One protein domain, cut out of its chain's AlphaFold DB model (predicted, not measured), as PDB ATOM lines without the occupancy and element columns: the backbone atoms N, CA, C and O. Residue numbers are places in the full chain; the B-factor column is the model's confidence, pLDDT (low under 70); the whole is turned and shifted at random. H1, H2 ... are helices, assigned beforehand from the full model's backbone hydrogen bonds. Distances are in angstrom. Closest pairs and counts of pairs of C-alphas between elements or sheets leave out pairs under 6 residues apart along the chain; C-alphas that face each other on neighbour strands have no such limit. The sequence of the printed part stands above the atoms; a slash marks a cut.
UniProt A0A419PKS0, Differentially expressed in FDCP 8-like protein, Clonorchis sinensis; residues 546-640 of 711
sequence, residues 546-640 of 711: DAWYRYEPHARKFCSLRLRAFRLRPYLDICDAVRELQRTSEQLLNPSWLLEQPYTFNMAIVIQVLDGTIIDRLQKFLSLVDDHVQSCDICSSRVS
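Overview. This is residues 546 to 640 of the 711 residues of the protein "Differentially expressed in FDCP 8-like protein" of Clonorchis sinensis (UniProt A0A419PKS0). Two long helices, H4 and H7, stand side by side and run opposite ways, and a third, H2, crosses the first half of H7 slantwise; shorter helices make the two ends. H6 crosses one end, where H1 also lies; H8 and H3 meet at the other end, and H5 packs on the last residues of H2. The printed part has 95 residues with eight named helices, H1 to H8 in that order along the chain, and no named strand; the class is all helix. The whole is compact, with a radius of gyration of the C-alphas of 13.9 A, but elongated in outline, with spans of 41 by 25 by 19 A.

Arrangement. H1, residues 548 to 551, and H2, residues 553 to 566, touch only at the corner by their tight link, with the C-alphas of Tyr 549 and Arg 556 closest at 4.8 A. H2 and H7, residues 613 to 631, are the hubs, touching four helices each. They touch through residues 614 to 622 of H7 alone, run the same way and stand at a steep tilt of 36 degrees, only just past shallow; the closest C-alphas, of Phe 558 and Ile 615, are 5.6 A apart. H3, residues 569 to 574, meets H2 only through their link. H3 and H4, residues 576 to 589, touch only at the corner, closest at the C-alphas of Leu 572 and Arg 579, 5.1 A. H4 and H7 touch at a shallow tilt of 10 degrees, opposite ways, with the C-alphas of Ser 585 and Phe 621 closest at 6.3 A. H5, residues 593 to 596, touches residues 562 to 566 of H2 alone, with the C-alphas of Phe 566 and Leu 595 closest at 5.7 A. H6, residues 603 to 610, touches residues 554 to 558 of H2 alone, opposite ways at a steep tilt of 68 degrees, only just short of about perpendicular; the closest C-alphas, of His 554 and Val 609, are 6.0 A apart. H6 and H7 only just touch, with 3 pairs of C-alphas within 8 A, only at the corner and about perpendicular at 76 degrees; the C-alphas of Gln 608 and Ile 614 are closest at 5.6 A. H8, residues 633 to 638, touches H3, with the C-alphas of Tyr 571 and Cys 635 closest at 6.3 A. H2 and H4 are apart. Every O i to N i+4 pair is within hydrogen-bond range in H2, H6 and H8; the figures are 1 of 2 in H3, 9 of 10 in H4 and 14 of 15 in H7, while H1 and H5 are too short for such a pair.

Along the chain. H1 begins at C-alpha 548, (158.835, 144.158, 277.458). H2 measures 20.1 A from first to last C-alpha, H4 18.7 A and H6 10.5 A. H7, the longest helix with 19 residues, measures 27.9 A from C-alpha 613 at (168.829, 148.135, 291.985) to C-alpha 631. H8 ends at C-alpha 638, (144.204, 137.018, 311.824).

Size, cuts and confidence. The two C-alphas farthest apart, those of Ala 547 and Asp 633, are 42.3 A from each other. The printed part has no cut. The link from H5 to H6, with 6 residues, is short; the other links are tight. The mean pLDDT of the printed part is 85.5, and residues 586 to 592, of which 586 to 589 belong to H4, are under 70.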
ATOM      1  N   ASP A 546     153.425 144.962 277.139       74.12
ATOM      2  CA  ASP A 546     153.492 143.553 277.583       74.12
ATOM      3  C   ASP A 546     154.650 142.764 276.953       74.12
ATOM      4  O   ASP A 546     155.200 141.840 277.551       74.12
ATOM      5  N   ALA A 547     155.050 143.153 275.739       74.75
ATOM      6  CA  ALA A 547     156.212 142.595 275.064       74.75
ATOM      7  C   ALA A 547     157.509 142.788 275.873       74.75
ATOM      8  O   ALA A 547     158.371 141.918 275.816       74.75
ATOM      9  N   TRP A 548     157.639 143.864 276.659       82.75
ATOM     10  CA  TRP A 548     158.835 144.158 277.458       82.75
ATOM     11  C   TRP A 548     159.161 143.038 278.445       82.75
ATOM     12  O   TRP A 548     160.305 142.597 278.518       82.75
ATOM     13  N   TYR A 549     158.145 142.463 279.091       82.69
ATOM     14  CA  TYR A 549     158.316 141.322 279.994       82.69
ATOM     15  C   TYR A 549     158.845 140.048 279.296       82.69
ATOM     16  O   TYR A 549     159.347 139.150 279.977       82.69
ATOM     17  N   ARG A 550     158.765 139.963 277.951       78.00
ATOM     18  CA  ARG A 550     159.272 138.836 277.136       78.00
ATOM     19  C   ARG A 550     160.783 138.811 277.027       78.00
ATOM     20  O   ARG A 550     161.375 137.760 277.252       78.00
ATOM     21  N   TYR A 551     161.396 139.945 276.716       80.12
ATOM     22  CA  TYR A 551     162.839 140.021 276.481       80.12
ATOM     23  C   TYR A 551     163.623 140.688 277.618       80.12
ATOM     24  O   TYR A 551     164.843 140.553 277.622       80.12
ATOM     25  N   GLU A 552     162.962 141.350 278.575       88.19
ATOM     26  CA  GLU A 552     163.605 141.966 279.741       88.19
ATOM     27  C   GLU A 552     163.312 141.172 281.037       88.19
ATOM     28  O   GLU A 552     162.240 141.334 281.639       88.19
ATOM     29  N   PRO A 553     164.225 140.285 281.493       87.94
ATOM     30  CA  PRO A 553     164.004 139.461 282.682       87.94
ATOM     31  C   PRO A 553     163.873 140.294 283.962       87.94
ATOM     32  O   PRO A 553     163.061 139.955 284.826       87.94
ATOM     33  N   HIS A 554     164.590 141.419 284.075       92.12
ATOM     34  CA  HIS A 554     164.471 142.307 285.231       92.12
ATOM     35  C   HIS A 554     163.064 142.915 285.339       92.12
ATOM     36  O   HIS A 554     162.492 142.968 286.430       92.12
ATOM     37  N   ALA A 555     162.449 143.294 284.214       89.94
ATOM     38  CA  ALA A 555     161.087 143.825 284.183       89.94
ATOM     39  C   ALA A 555     160.053 142.795 284.652       89.94
ATOM     40  O   ALA A 555     159.177 143.122 285.461       89.94
ATOM     41  N   ARG A 556     160.179 141.543 284.192       88.31
ATOM     42  CA  ARG A 556     159.340 140.424 284.642       88.31
ATOM     43  C   ARG A 556     159.505 140.191 286.145       88.31
ATOM     44  O   ARG A 556     158.509 140.180 286.869       88.31
ATOM     45  N   LYS A 557     160.748 140.084 286.630       90.38
ATOM     46  CA  LYS A 557     161.024 139.851 288.052       90.38
ATOM     47  C   LYS A 557     160.459 140.963 288.930       90.38
ATOM     48  O   LYS A 557     159.805 140.696 289.936       90.38
ATOM     49  N   PHE A 558     160.665 142.212 288.525       91.31
ATOM     50  CA  PHE A 558     160.159 143.380 289.230       91.31
ATOM     51  C   PHE A 558     158.628 143.430 289.284       91.31
ATOM     52  O   PHE A 558     158.065 143.695 290.345       91.31
ATOM     53  N   CYS A 559     157.942 143.146 288.172       86.50
ATOM     54  CA  CYS A 559     156.481 143.144 288.133       86.50
ATOM     55  C   CYS A 559     155.889 142.047 289.038       86.50
ATOM     56  O   CYS A 559     155.012 142.343 289.849       86.50
ATOM     57  N   SER A 560     156.449 140.830 289.005       86.69
ATOM     58  CA  SER A 560     156.125 139.748 289.952       86.69
ATOM     59  C   SER A 560     156.263 140.211 291.413       86.69
ATOM     60  O   SER A 560     155.314 140.129 292.196       86.69
ATOM     61  N   LEU A 561     157.404 140.802 291.782       88.75
ATOM     62  CA  LEU A 561     157.641 141.305 293.139       88.75
ATOM     63  C   LEU A 561     156.661 142.421 293.544       88.75
ATOM     64  O   LEU A 561     156.211 142.445 294.690       88.75
ATOM     65  N   ARG A 562     156.273 143.315 292.624       87.50
ATOM     66  CA  ARG A 562     155.258 144.353 292.888       87.50
ATOM     67  C   ARG A 562     153.865 143.769 293.086       87.50
ATOM     68  O   ARG A 562     153.159 144.209 293.987       87.50
ATOM     69  N   LEU A 563     153.477 142.765 292.300       83.00
ATOM     70  CA  LEU A 563     152.208 142.051 292.481       83.00
ATOM     71  C   LEU A 563     152.162 141.331 293.835       83.00
ATOM     72  O   LEU A 563     151.141 141.380 294.520       83.00
ATOM     73  N   ARG A 564     153.280 140.735 294.264       85.62
ATOM     74  CA  ARG A 564     153.426 140.144 295.602       85.62
ATOM     75  C   ARG A 564     153.311 141.198 296.707       85.62
ATOM     76  O   ARG A 564     152.540 141.001 297.642       85.62
ATOM     77  N   ALA A 565     153.999 142.333 296.575       86.31
ATOM     78  CA  ALA A 565     153.926 143.433 297.540       86.31
ATOM     79  C   ALA A 565     152.514 144.045 297.637       86.31
ATOM     80  O   ALA A 565     152.023 144.284 298.734       86.31
ATOM     81  N   PHE A 566     151.805 144.202 296.515       82.50
ATOM     82  CA  PHE A 566     150.407 144.650 296.487       82.50
ATOM     83  C   PHE A 566     149.468 143.716 297.280       82.50
ATOM     84  O   PHE A 566     148.499 144.167 297.895       82.50
ATOM     85  N   ARG A 567     149.771 142.409 297.329       83.25
ATOM     86  CA  ARG A 567     149.027 141.412 298.122       83.25
ATOM     87  C   ARG A 567     149.373 141.414 299.618       83.25
ATOM     88  O   ARG A 567     148.755 140.652 300.357       83.25
ATOM     89  N   LEU A 568     150.284 142.274 300.091       85.88
ATOM     90  CA  LEU A 568     150.560 142.461 301.525       85.88
ATOM     91  C   LEU A 568     149.477 143.241 302.278       85.88
ATOM     92  O   LEU A 568     149.459 143.198 303.506       85.88
ATOM     93  N   ARG A 569     148.544 143.901 301.576       80.88
ATOM     94  CA  ARG A 569     147.461 144.687 302.191       80.88
ATOM     95  C   ARG A 569     146.727 144.032 303.380       80.88
ATOM     96  O   ARG A 569     146.564 144.747 304.359       80.88
ATOM     97  N   PRO A 570     146.382 142.722 303.411       84.69
ATOM     98  CA  PRO A 570     145.726 142.140 304.585       84.69
ATOM     99  C   PRO A 570     146.563 142.259 305.861       84.69
ATOM    100  O   PRO A 570     145.999 142.428 306.934       84.69
ATOM    101  N   TYR A 571     147.894 142.173 305.746       88.38
ATOM    102  CA  TYR A 571     148.828 142.329 306.863       88.38
ATOM    103  C   TYR A 571     149.026 143.802 307.227       88.38
ATOM    104  O   TYR A 571     149.070 144.138 308.406       88.38
ATOM    105  N   LEU A 572     149.091 144.678 306.220       86.12
ATOM    106  CA  LEU A 572     149.183 146.126 306.412       86.12
ATOM    107  C   LEU A 572     147.953 146.691 307.122       86.12
ATOM    108  O   LEU A 572     148.097 147.587 307.945       86.12
ATOM    109  N   ASP A 573     146.759 146.168 306.850       86.00
ATOM    110  CA  ASP A 573     145.527 146.610 307.505       86.00
ATOM    111  C   ASP A 573     145.562 146.314 309.018       86.00
ATOM    112  O   ASP A 573     145.194 147.176 309.820       86.00
ATOM    113  N   ILE A 574     146.058 145.132 309.416       88.25
ATOM    114  CA  ILE A 574     145.956 144.605 310.791       88.25
ATOM    115  C   ILE A 574     147.196 144.783 311.676       88.25
ATOM    116  O   ILE A 574     147.068 144.627 312.891       88.25
ATOM    117  N   CYS A 575     148.385 145.003 311.103       92.81
ATOM    118  CA  CYS A 575     149.650 144.966 311.834       92.81
ATOM    119  C   CYS A 575     150.501 146.211 311.573       92.81
ATOM    120  O   CYS A 575     151.052 146.414 310.487       92.81
ATOM    121  N   ASP A 576     150.671 147.022 312.615       91.75
ATOM    122  CA  ASP A 576     151.405 148.282 312.518       91.75
ATOM    123  C   ASP A 576     152.917 148.098 312.337       91.75
ATOM    124  O   ASP A 576     153.559 148.963 311.749       91.75
ATOM    125  N   ALA A 577     153.484 146.955 312.736       91.50
ATOM    126  CA  ALA A 577     154.883 146.634 312.455       91.50
ATOM    127  C   ALA A 577     155.132 146.397 310.953       91.50
ATOM    128  O   ALA A 577     156.104 146.917 310.408       91.50
ATOM    129  N   VAL A 578     154.225 145.707 310.244       88.88
ATOM    130  CA  VAL A 578     154.302 145.578 308.772       88.88
ATOM    131  C   VAL A 578     154.085 146.936 308.102       88.88
ATOM    132  O   VAL A 578     154.776 147.272 307.141       88.88
ATOM    133  N   ARG A 579     153.174 147.754 308.645       88.94
ATOM    134  CA  ARG A 579     152.935 149.135 308.196       88.94
ATOM    135  C   ARG A 579     154.187 150.012 308.345       88.94
ATOM    136  O   ARG A 579     154.475 150.816 307.464       88.94
ATOM    137  N   GLU A 580     154.959 149.838 309.415       88.94
ATOM    138  CA  GLU A 580     156.205 150.579 309.636       88.94
ATOM    139  C   GLU A 580     157.372 150.056 308.785       88.94
ATOM    140  O   GLU A 580     158.140 150.853 308.240       88.94
ATOM    141  N   LEU A 581     157.455 148.736 308.565       87.94
ATOM    142  CA  LEU A 581     158.353 148.148 307.566       87.94
ATOM    143  C   LEU A 581     158.060 148.701 306.166       87.94
ATOM    144  O   LEU A 581     159.004 149.011 305.437       87.94
ATOM    145  N   GLN A 582     156.782 148.879 305.804       85.00
ATOM    146  CA  GLN A 582     156.391 149.537 304.556       85.00
ATOM    147  C   GLN A 582     156.892 150.984 304.524       85.00
ATOM    148  O   GLN A 582     157.639 151.308 303.611       85.00
ATOM    149  N   ARG A 583     156.573 151.838 305.509       81.94
ATOM    150  CA  ARG A 583     157.020 153.252 305.522       81.94
ATOM    151  C   ARG A 583     158.540 153.405 305.449       81.94
ATOM    152  O   ARG A 583     159.050 154.210 304.672       81.94
ATOM    153  N   THR A 584     159.266 152.611 306.234       81.12
ATOM    154  CA  THR A 584     160.737 152.591 306.234       81.12
ATOM    155  C   THR A 584     161.273 152.155 304.869       81.12
ATOM    156  O   THR A 584     162.230 152.731 304.352       81.12
ATOM    157  N   SER A 585     160.619 151.178 304.237       77.81
ATOM    158  CA  SER A 585     160.991 150.706 302.902       77.81
ATOM    159  C   SER A 585     160.543 151.650 301.787       77.81
ATOM    160  O   SER A 585     161.224 151.720 300.778       77.81
ATOM    161  N   GLU A 586     159.476 152.433 301.942       68.25
ATOM    162  CA  GLU A 586     159.021 153.447 300.977       68.25
ATOM    163  C   GLU A 586     160.003 154.611 300.851       68.25
ATOM    164  O   GLU A 586     160.201 155.129 299.753       68.25
ATOM    165  N   GLN A 587     160.699 154.969 301.934       64.50
ATOM    166  CA  GLN A 587     161.828 155.905 301.863       64.50
ATOM    167  C   GLN A 587     162.960 155.359 300.972       64.50
ATOM    168  O   GLN A 587     163.629 156.129 300.283       64.50
ATOM    169  N   LEU A 588     163.134 154.032 300.926       60.75
ATOM    170  CA  LEU A 588     164.107 153.337 300.073       60.75
ATOM    171  C   LEU A 588     163.560 153.004 298.669       60.75
ATOM    172  O   LEU A 588     164.343 152.910 297.725       60.75
ATOM    173  N   LEU A 589     162.247 152.818 298.517       64.81
ATOM    174  CA  LEU A 589     161.539 152.390 297.299       64.81
ATOM    175  C   LEU A 589     160.854 153.546 296.547       64.81
ATOM    176  O   LEU A 589     160.191 153.291 295.545       64.81
ATOM    177  N   ASN A 590     161.019 154.782 297.030       65.62
ATOM    178  CA  ASN A 590     160.473 156.041 296.511       65.62
ATOM    179  C   ASN A 590     160.242 156.002 294.982       65.62
ATOM    180  O   ASN A 590     161.218 155.868 294.232       65.62
ATOM    181  N   PRO A 591     158.986 156.120 294.503       68.19
ATOM    182  CA  PRO A 591     157.835 156.783 295.148       68.19
ATOM    183  C   PRO A 591     156.765 155.863 295.772       68.19
ATOM    184  O   PRO A 591     156.636 154.696 295.420       68.19
ATOM    185  N   SER A 592     155.921 156.425 296.649       68.75
ATOM    186  CA  SER A 592     154.873 155.703 297.404       68.75
ATOM    187  C   SER A 592     153.852 154.950 296.537       68.75
ATOM    188  O   SER A 592     153.473 153.827 296.865       68.75
ATOM    189  N   TRP A 593     153.462 155.502 295.380       78.62
ATOM    190  CA  TRP A 593     152.525 154.839 294.459       78.62
ATOM    191  C   TRP A 593     153.046 153.498 293.912       78.62
ATOM    192  O   TRP A 593     152.272 152.720 293.351       78.62
ATOM    193  N   LEU A 594     154.344 153.196 294.061       80.00
ATOM    194  CA  LEU A 594     154.976 152.014 293.481       80.00
ATOM    195  C   LEU A 594     154.349 150.700 293.969       80.00
ATOM    196  O   LEU A 594     154.184 149.776 293.164       80.00
ATOM    197  N   LEU A 595     153.984 150.623 295.251       78.00
ATOM    198  CA  LEU A 595     153.343 149.446 295.850       78.00
ATOM    199  C   LEU A 595     151.822 149.435 295.629       78.00
ATOM    200  O   LEU A 595     151.211 148.371 295.556       78.00
ATOM    201  N   GLU A 596     151.211 150.612 295.479       74.00
ATOM    202  CA  GLU A 596     149.764 150.771 295.304       74.00
ATOM    203  C   GLU A 596     149.289 150.493 293.872       74.00
ATOM    204  O   GLU A 596     148.175 150.004 293.681       74.00
ATOM    205  N   GLN A 597     150.118 150.803 292.870       74.88
ATOM    206  CA  GLN A 597     149.776 150.748 291.446       74.88
ATOM    207  C   GLN A 597     150.710 149.795 290.666       74.88
ATOM    208  O   GLN A 597     151.526 150.255 289.867       74.88
ATOM    209  N   PRO A 598     150.623 148.461 290.839       75.81
ATOM    210  CA  PRO A 598     151.643 147.507 290.373       75.81
ATOM    211  C   PRO A 598     151.924 147.509 288.855       75.81
ATOM    212  O   PRO A 598     152.977 147.031 288.435       75.81
ATOM    213  N   TYR A 599     151.022 148.069 288.042       75.12
ATOM    214  CA  TYR A 599     151.131 148.138 286.578       75.12
ATOM    215  C   TYR A 599     151.626 149.490 286.028       75.12
ATOM    216  O   TYR A 599     151.852 149.599 284.823       75.12
ATOM    217  N   THR A 600     151.771 150.532 286.859       81.62
ATOM    218  CA  THR A 600     152.231 151.861 286.410       81.62
ATOM    219  C   THR A 600     153.735 152.030 286.595       81.62
ATOM    220  O   THR A 600     154.338 151.465 287.510       81.62
ATOM    221  N   PHE A 601     154.352 152.790 285.697       87.12
ATOM    222  CA  PHE A 601     155.784 153.066 285.649       87.12
ATOM    223  C   PHE A 601     156.014 154.533 285.277       87.12
ATOM    224  O   PHE A 601     155.219 155.130 284.555       87.12
ATOM    225  N   ASN A 602     157.141 155.090 285.715       90.00
ATOM    226  CA  ASN A 602     157.778 156.239 285.075       90.00
ATOM    227  C   ASN A 602     159.147 155.788 284.529       90.00
ATOM    228  O   ASN A 602     159.623 154.692 284.842       90.00
ATOM    229  N   MET A 603     159.810 156.625 283.732       92.88
ATOM    230  CA  MET A 603     161.110 156.251 283.167       92.88
ATOM    231  C   MET A 603     162.213 156.142 284.231       92.88
ATOM    232  O   MET A 603     163.108 155.313 284.093       92.88
ATOM    233  N   ALA A 604     162.133 156.908 285.322       92.44
ATOM    234  CA  ALA A 604     163.073 156.800 286.440       92.44
ATOM    235  C   ALA A 604     163.057 155.410 287.112       92.44
ATOM    236  O   ALA A 604     164.107 154.916 287.516       92.44
ATOM    237  N   ILE A 605     161.891 154.765 287.214       91.75
ATOM    238  CA  ILE A 605     161.747 153.387 287.700       91.75
ATOM    239  C   ILE A 605     162.222 152.394 286.637       91.75
ATOM    240  O   ILE A 605     162.928 151.455 286.981       91.75
ATOM    241  N   VAL A 606     161.918 152.619 285.353       93.69
ATOM    242  CA  VAL A 606     162.391 151.756 284.249       93.69
ATOM    243  C   VAL A 606     163.916 151.623 284.246       93.69
ATOM    244  O   VAL A 606     164.409 150.509 284.125       93.69
ATOM    245  N   ILE A 607     164.668 152.709 284.460       94.19
ATOM    246  CA  ILE A 607     166.136 152.626 284.562       94.19
ATOM    247  C   ILE A 607     166.573 151.808 285.785       94.19
ATOM    248  O   ILE A 607     167.374 150.895 285.648       94.19
ATOM    249  N   GLN A 608     165.977 152.039 286.958       92.88
ATOM    250  CA  GLN A 608     166.311 151.268 288.165       92.88
ATOM    251  C   GLN A 608     165.955 149.772 288.066       92.88
ATOM    252  O   GLN A 608     166.555 148.963 288.774       92.88
ATOM    253  N   VAL A 609     164.977 149.414 287.223       93.50
ATOM    254  CA  VAL A 609     164.646 148.027 286.862       93.50
ATOM    255  C   VAL A 609     165.731 147.439 285.970       93.50
ATOM    256  O   VAL A 609     166.241 146.372 286.289       93.50
ATOM    257  N   LEU A 610     166.117 148.133 284.897       93.31
ATOM    258  CA  LEU A 610     167.182 147.687 283.992       93.31
ATOM    259  C   LEU A 610     168.500 147.471 284.757       93.31
ATOM    260  O   LEU A 610     169.112 146.415 284.622       93.31
ATOM    261  N   ASP A 611     168.848 148.397 285.651       91.81
ATOM    262  CA  ASP A 611     170.033 148.335 286.517       91.81
ATOM    263  C   ASP A 611     169.887 147.361 287.713       91.81
ATOM    264  O   ASP A 611     170.777 147.283 288.559       91.81
ATOM    265  N   GLY A 612     168.750 146.671 287.868       91.12
ATOM    266  CA  GLY A 612     168.471 145.717 288.954       91.12
ATOM    267  C   GLY A 612     168.238 146.329 290.347       91.12
ATOM    268  O   GLY A 612     167.481 145.775 291.139       91.12
ATOM    269  N   THR A 613     168.789 147.511 290.641       90.88
ATOM    270  CA  THR A 613     168.829 148.135 291.985       90.88
ATOM    271  C   THR A 613     167.499 148.229 292.747       90.88
ATOM    272  O   THR A 613     167.492 148.364 293.974       90.88
ATOM    273  N   ILE A 614     166.354 148.262 292.058       90.25
ATOM    274  CA  ILE A 614     165.027 148.311 292.695       90.25
ATOM    275  C   ILE A 614     164.444 146.922 292.980       90.25
ATOM    276  O   ILE A 614     163.621 146.778 293.883       90.25
ATOM    277  N   ILE A 615     164.905 145.900 292.258       92.00
ATOM    278  CA  ILE A 615     164.559 144.494 292.473       92.00
ATOM    279  C   ILE A 615     165.111 144.060 293.829       92.00
ATOM    280  O   ILE A 615     164.335 143.597 294.661       92.00
ATOM    281  N   ASP A 616     166.393 144.318 294.098       91.00
ATOM    282  CA  ASP A 616     167.056 143.965 295.361       91.00
ATOM    283  C   ASP A 616     166.374 144.620 296.572       91.00
ATOM    284  O   ASP A 616     166.085 143.968 297.579       91.00
ATOM    285  N   ARG A 617     166.052 145.919 296.465       89.75
ATOM    286  CA  ARG A 617     165.326 146.659 297.511       89.75
ATOM    287  C   ARG A 617     163.941 146.069 297.767       89.75
ATOM    288  O   ARG A 617     163.547 145.928 298.924       89.75
ATOM    289  N   LEU A 618     163.212 145.708 296.712       90.12
ATOM    290  CA  LEU A 618     161.865 145.153 296.833       90.12
ATOM    291  C   LEU A 618     161.882 143.703 297.347       90.12
ATOM    292  O   LEU A 618     161.030 143.335 298.149       90.12
ATOM    293  N   GLN A 619     162.879 142.901 296.961       91.38
ATOM    294  CA  GLN A 619     163.121 141.571 297.530       91.38
ATOM    295  C   GLN A 619     163.437 141.653 299.024       91.38
ATOM    296  O   GLN A 619     162.819 140.934 299.805       91.38
ATOM    297  N   LYS A 620     164.330 142.566 299.431       91.06
ATOM    298  CA  LYS A 620     164.676 142.794 300.841       91.06
ATOM    299  C   LYS A 620     163.481 143.273 301.670       91.06
ATOM    300  O   LYS A 620     163.321 142.847 302.807       91.06
ATOM    301  N   PHE A 621     162.620 144.128 301.116       90.25
ATOM    302  CA  PHE A 621     161.359 144.484 301.775       90.25
ATOM    303  C   PHE A 621     160.465 143.252 301.974       90.25
ATOM    304  O   PHE A 621     159.996 143.007 303.084       90.25
ATOM    305  N   LEU A 622     160.269 142.443 300.927       90.25
ATOM    306  CA  LEU A 622     159.448 141.236 301.017       90.25
ATOM    307  C   LEU A 622     160.020 140.188 301.984       90.25
ATOM    308  O   LEU A 622     159.225 139.511 302.629       90.25
ATOM    309  N   SER A 623     161.346 140.057 302.120       91.62
ATOM    310  CA  SER A 623     161.945 139.137 303.101       91.62
ATOM    311  C   SER A 623     161.726 139.619 304.535       91.62
ATOM    312  O   SER A 623     161.254 138.843 305.352       91.62
ATOM    313  N   LEU A 624     161.938 140.912 304.822       91.75
ATOM    314  CA  LEU A 624     161.673 141.489 306.150       91.75
ATOM    315  C   LEU A 624     160.206 141.326 306.577       91.75
ATOM    316  O   LEU A 624     159.915 141.107 307.753       91.75
ATOM    317  N   VAL A 625     159.271 141.422 305.627       90.88
ATOM    318  CA  VAL A 625     157.853 141.145 305.888       90.88
ATOM    319  C   VAL A 625     157.596 139.647 306.082       90.88
ATOM    320  O   VAL A 625     156.783 139.294 306.931       90.88
ATOM    321  N   ASP A 626     158.284 138.761 305.359       90.56
ATOM    322  CA  ASP A 626     158.144 137.312 305.546       90.56
ATOM    323  C   ASP A 626     158.652 136.854 306.923       90.56
ATOM    324  O   ASP A 626     157.914 136.158 307.628       90.56
ATOM    325  N   ASP A 627     159.825 137.340 307.346       91.75
ATOM    326  CA  ASP A 627     160.425 137.119 308.671       91.75
ATOM    327  C   ASP A 627     159.500 137.622 309.797       91.75
ATOM    328  O   ASP A 627     159.269 136.942 310.802       91.75
ATOM    329  N   HIS A 628     158.902 138.805 309.616       93.19
ATOM    330  CA  HIS A 628     157.926 139.347 310.557       93.19
ATOM    331  C   HIS A 628     156.642 138.503 310.610       93.19
ATOM    332  O   HIS A 628     156.150 138.188 311.690       93.19
ATOM    333  N   VAL A 629     156.090 138.091 309.465       90.88
ATOM    334  CA  VAL A 629     154.872 137.260 309.420       90.88
ATOM    335  C   VAL A 629     155.126 135.846 309.970       90.88
ATOM    336  O   VAL A 629     154.192 135.226 310.470       90.88
ATOM    337  N   GLN A 630     156.364 135.333 309.934       88.62
ATOM    338  CA  GLN A 630     156.755 134.097 310.636       88.62
ATOM    339  C   GLN A 630     156.755 134.241 312.169       88.62
ATOM    340  O   GLN A 630     156.508 133.256 312.856       88.62
ATOM    341  N   SER A 631     157.019 135.439 312.700       90.62
ATOM    342  CA  SER A 631     157.256 135.681 314.134       90.62
ATOM    343  C   SER A 631     156.158 136.487 314.849       90.62
ATOM    344  O   SER A 631     156.226 136.665 316.062       90.62
ATOM    345  N   CYS A 632     155.147 136.982 314.130       93.50
ATOM    346  CA  CYS A 632     154.108 137.856 314.679       93.50
ATOM    347  C   CYS A 632     152.762 137.145 314.880       93.50
ATOM    348  O   CYS A 632     152.047 136.866 313.913       93.50
ATOM    349  N   ASP A 633     152.353 136.999 316.144       91.12
ATOM    350  CA  ASP A 633     151.068 136.409 316.552       91.12
ATOM    351  C   ASP A 633     149.842 137.103 315.935       91.12
ATOM    352  O   ASP A 633     148.832 136.467 315.637       91.12
ATOM    353  N   ILE A 634     149.909 138.420 315.702       91.31
ATOM    354  CA  ILE A 634     148.816 139.178 315.067       91.31
ATOM    355  C   ILE A 634     148.668 138.765 313.598       91.31
ATOM    356  O   ILE A 634     147.548 138.616 313.105       91.31
ATOM    357  N   CYS A 635     149.789 138.566 312.900       90.19
ATOM    358  CA  CYS A 635     149.795 138.172 311.495       90.19
ATOM    359  C   CYS A 635     149.331 136.722 311.312       90.19
ATOM    360  O   CYS A 635     148.538 136.464 310.406       90.19
ATOM    361  N   SER A 636     149.787 135.803 312.169       86.38
ATOM    362  CA  SER A 636     149.440 134.376 312.101       86.38
ATOM    363  C   SER A 636     148.003 134.080 312.546       86.38
ATOM    364  O   SER A 636     147.332 133.258 311.929       86.38
ATOM    365  N   SER A 637     147.487 134.772 313.569       84.00
ATOM    366  CA  SER A 637     146.126 134.530 314.081       84.00
ATOM    367  C   SER A 637     145.013 135.130 313.216       84.00
ATOM    368  O   SER A 637     143.919 134.568 313.152       84.00
ATOM    369  N   ARG A 638     145.251 136.276 312.559       84.25
ATOM    370  CA  ARG A 638     144.204 137.018 311.824       84.25
ATOM    371  C   ARG A 638     144.215 136.806 310.311       84.25
ATOM    372  O   ARG A 638     143.178 137.005 309.680       84.25
ATOM    373  N   VAL A 639     145.344 136.415 309.714       84.19
ATOM    374  CA  VAL A 639     145.411 136.043 308.292       84.19
ATOM    375  C   VAL A 639     145.605 134.541 308.199       84.19
ATOM    376  O   VAL A 639     146.655 134.029 308.565       84.19
ATOM    377  N   SER A 640     144.596 133.840 307.680       83.00
ATOM    378  CA  SER A 640     144.677 132.388 307.514       83.00
ATOM    379  C   SER A 640     145.830 132.000 306.590       83.00
ATOM    380  O   SER A 640     145.907 132.456 305.447       83.00
TER     381      SER A 640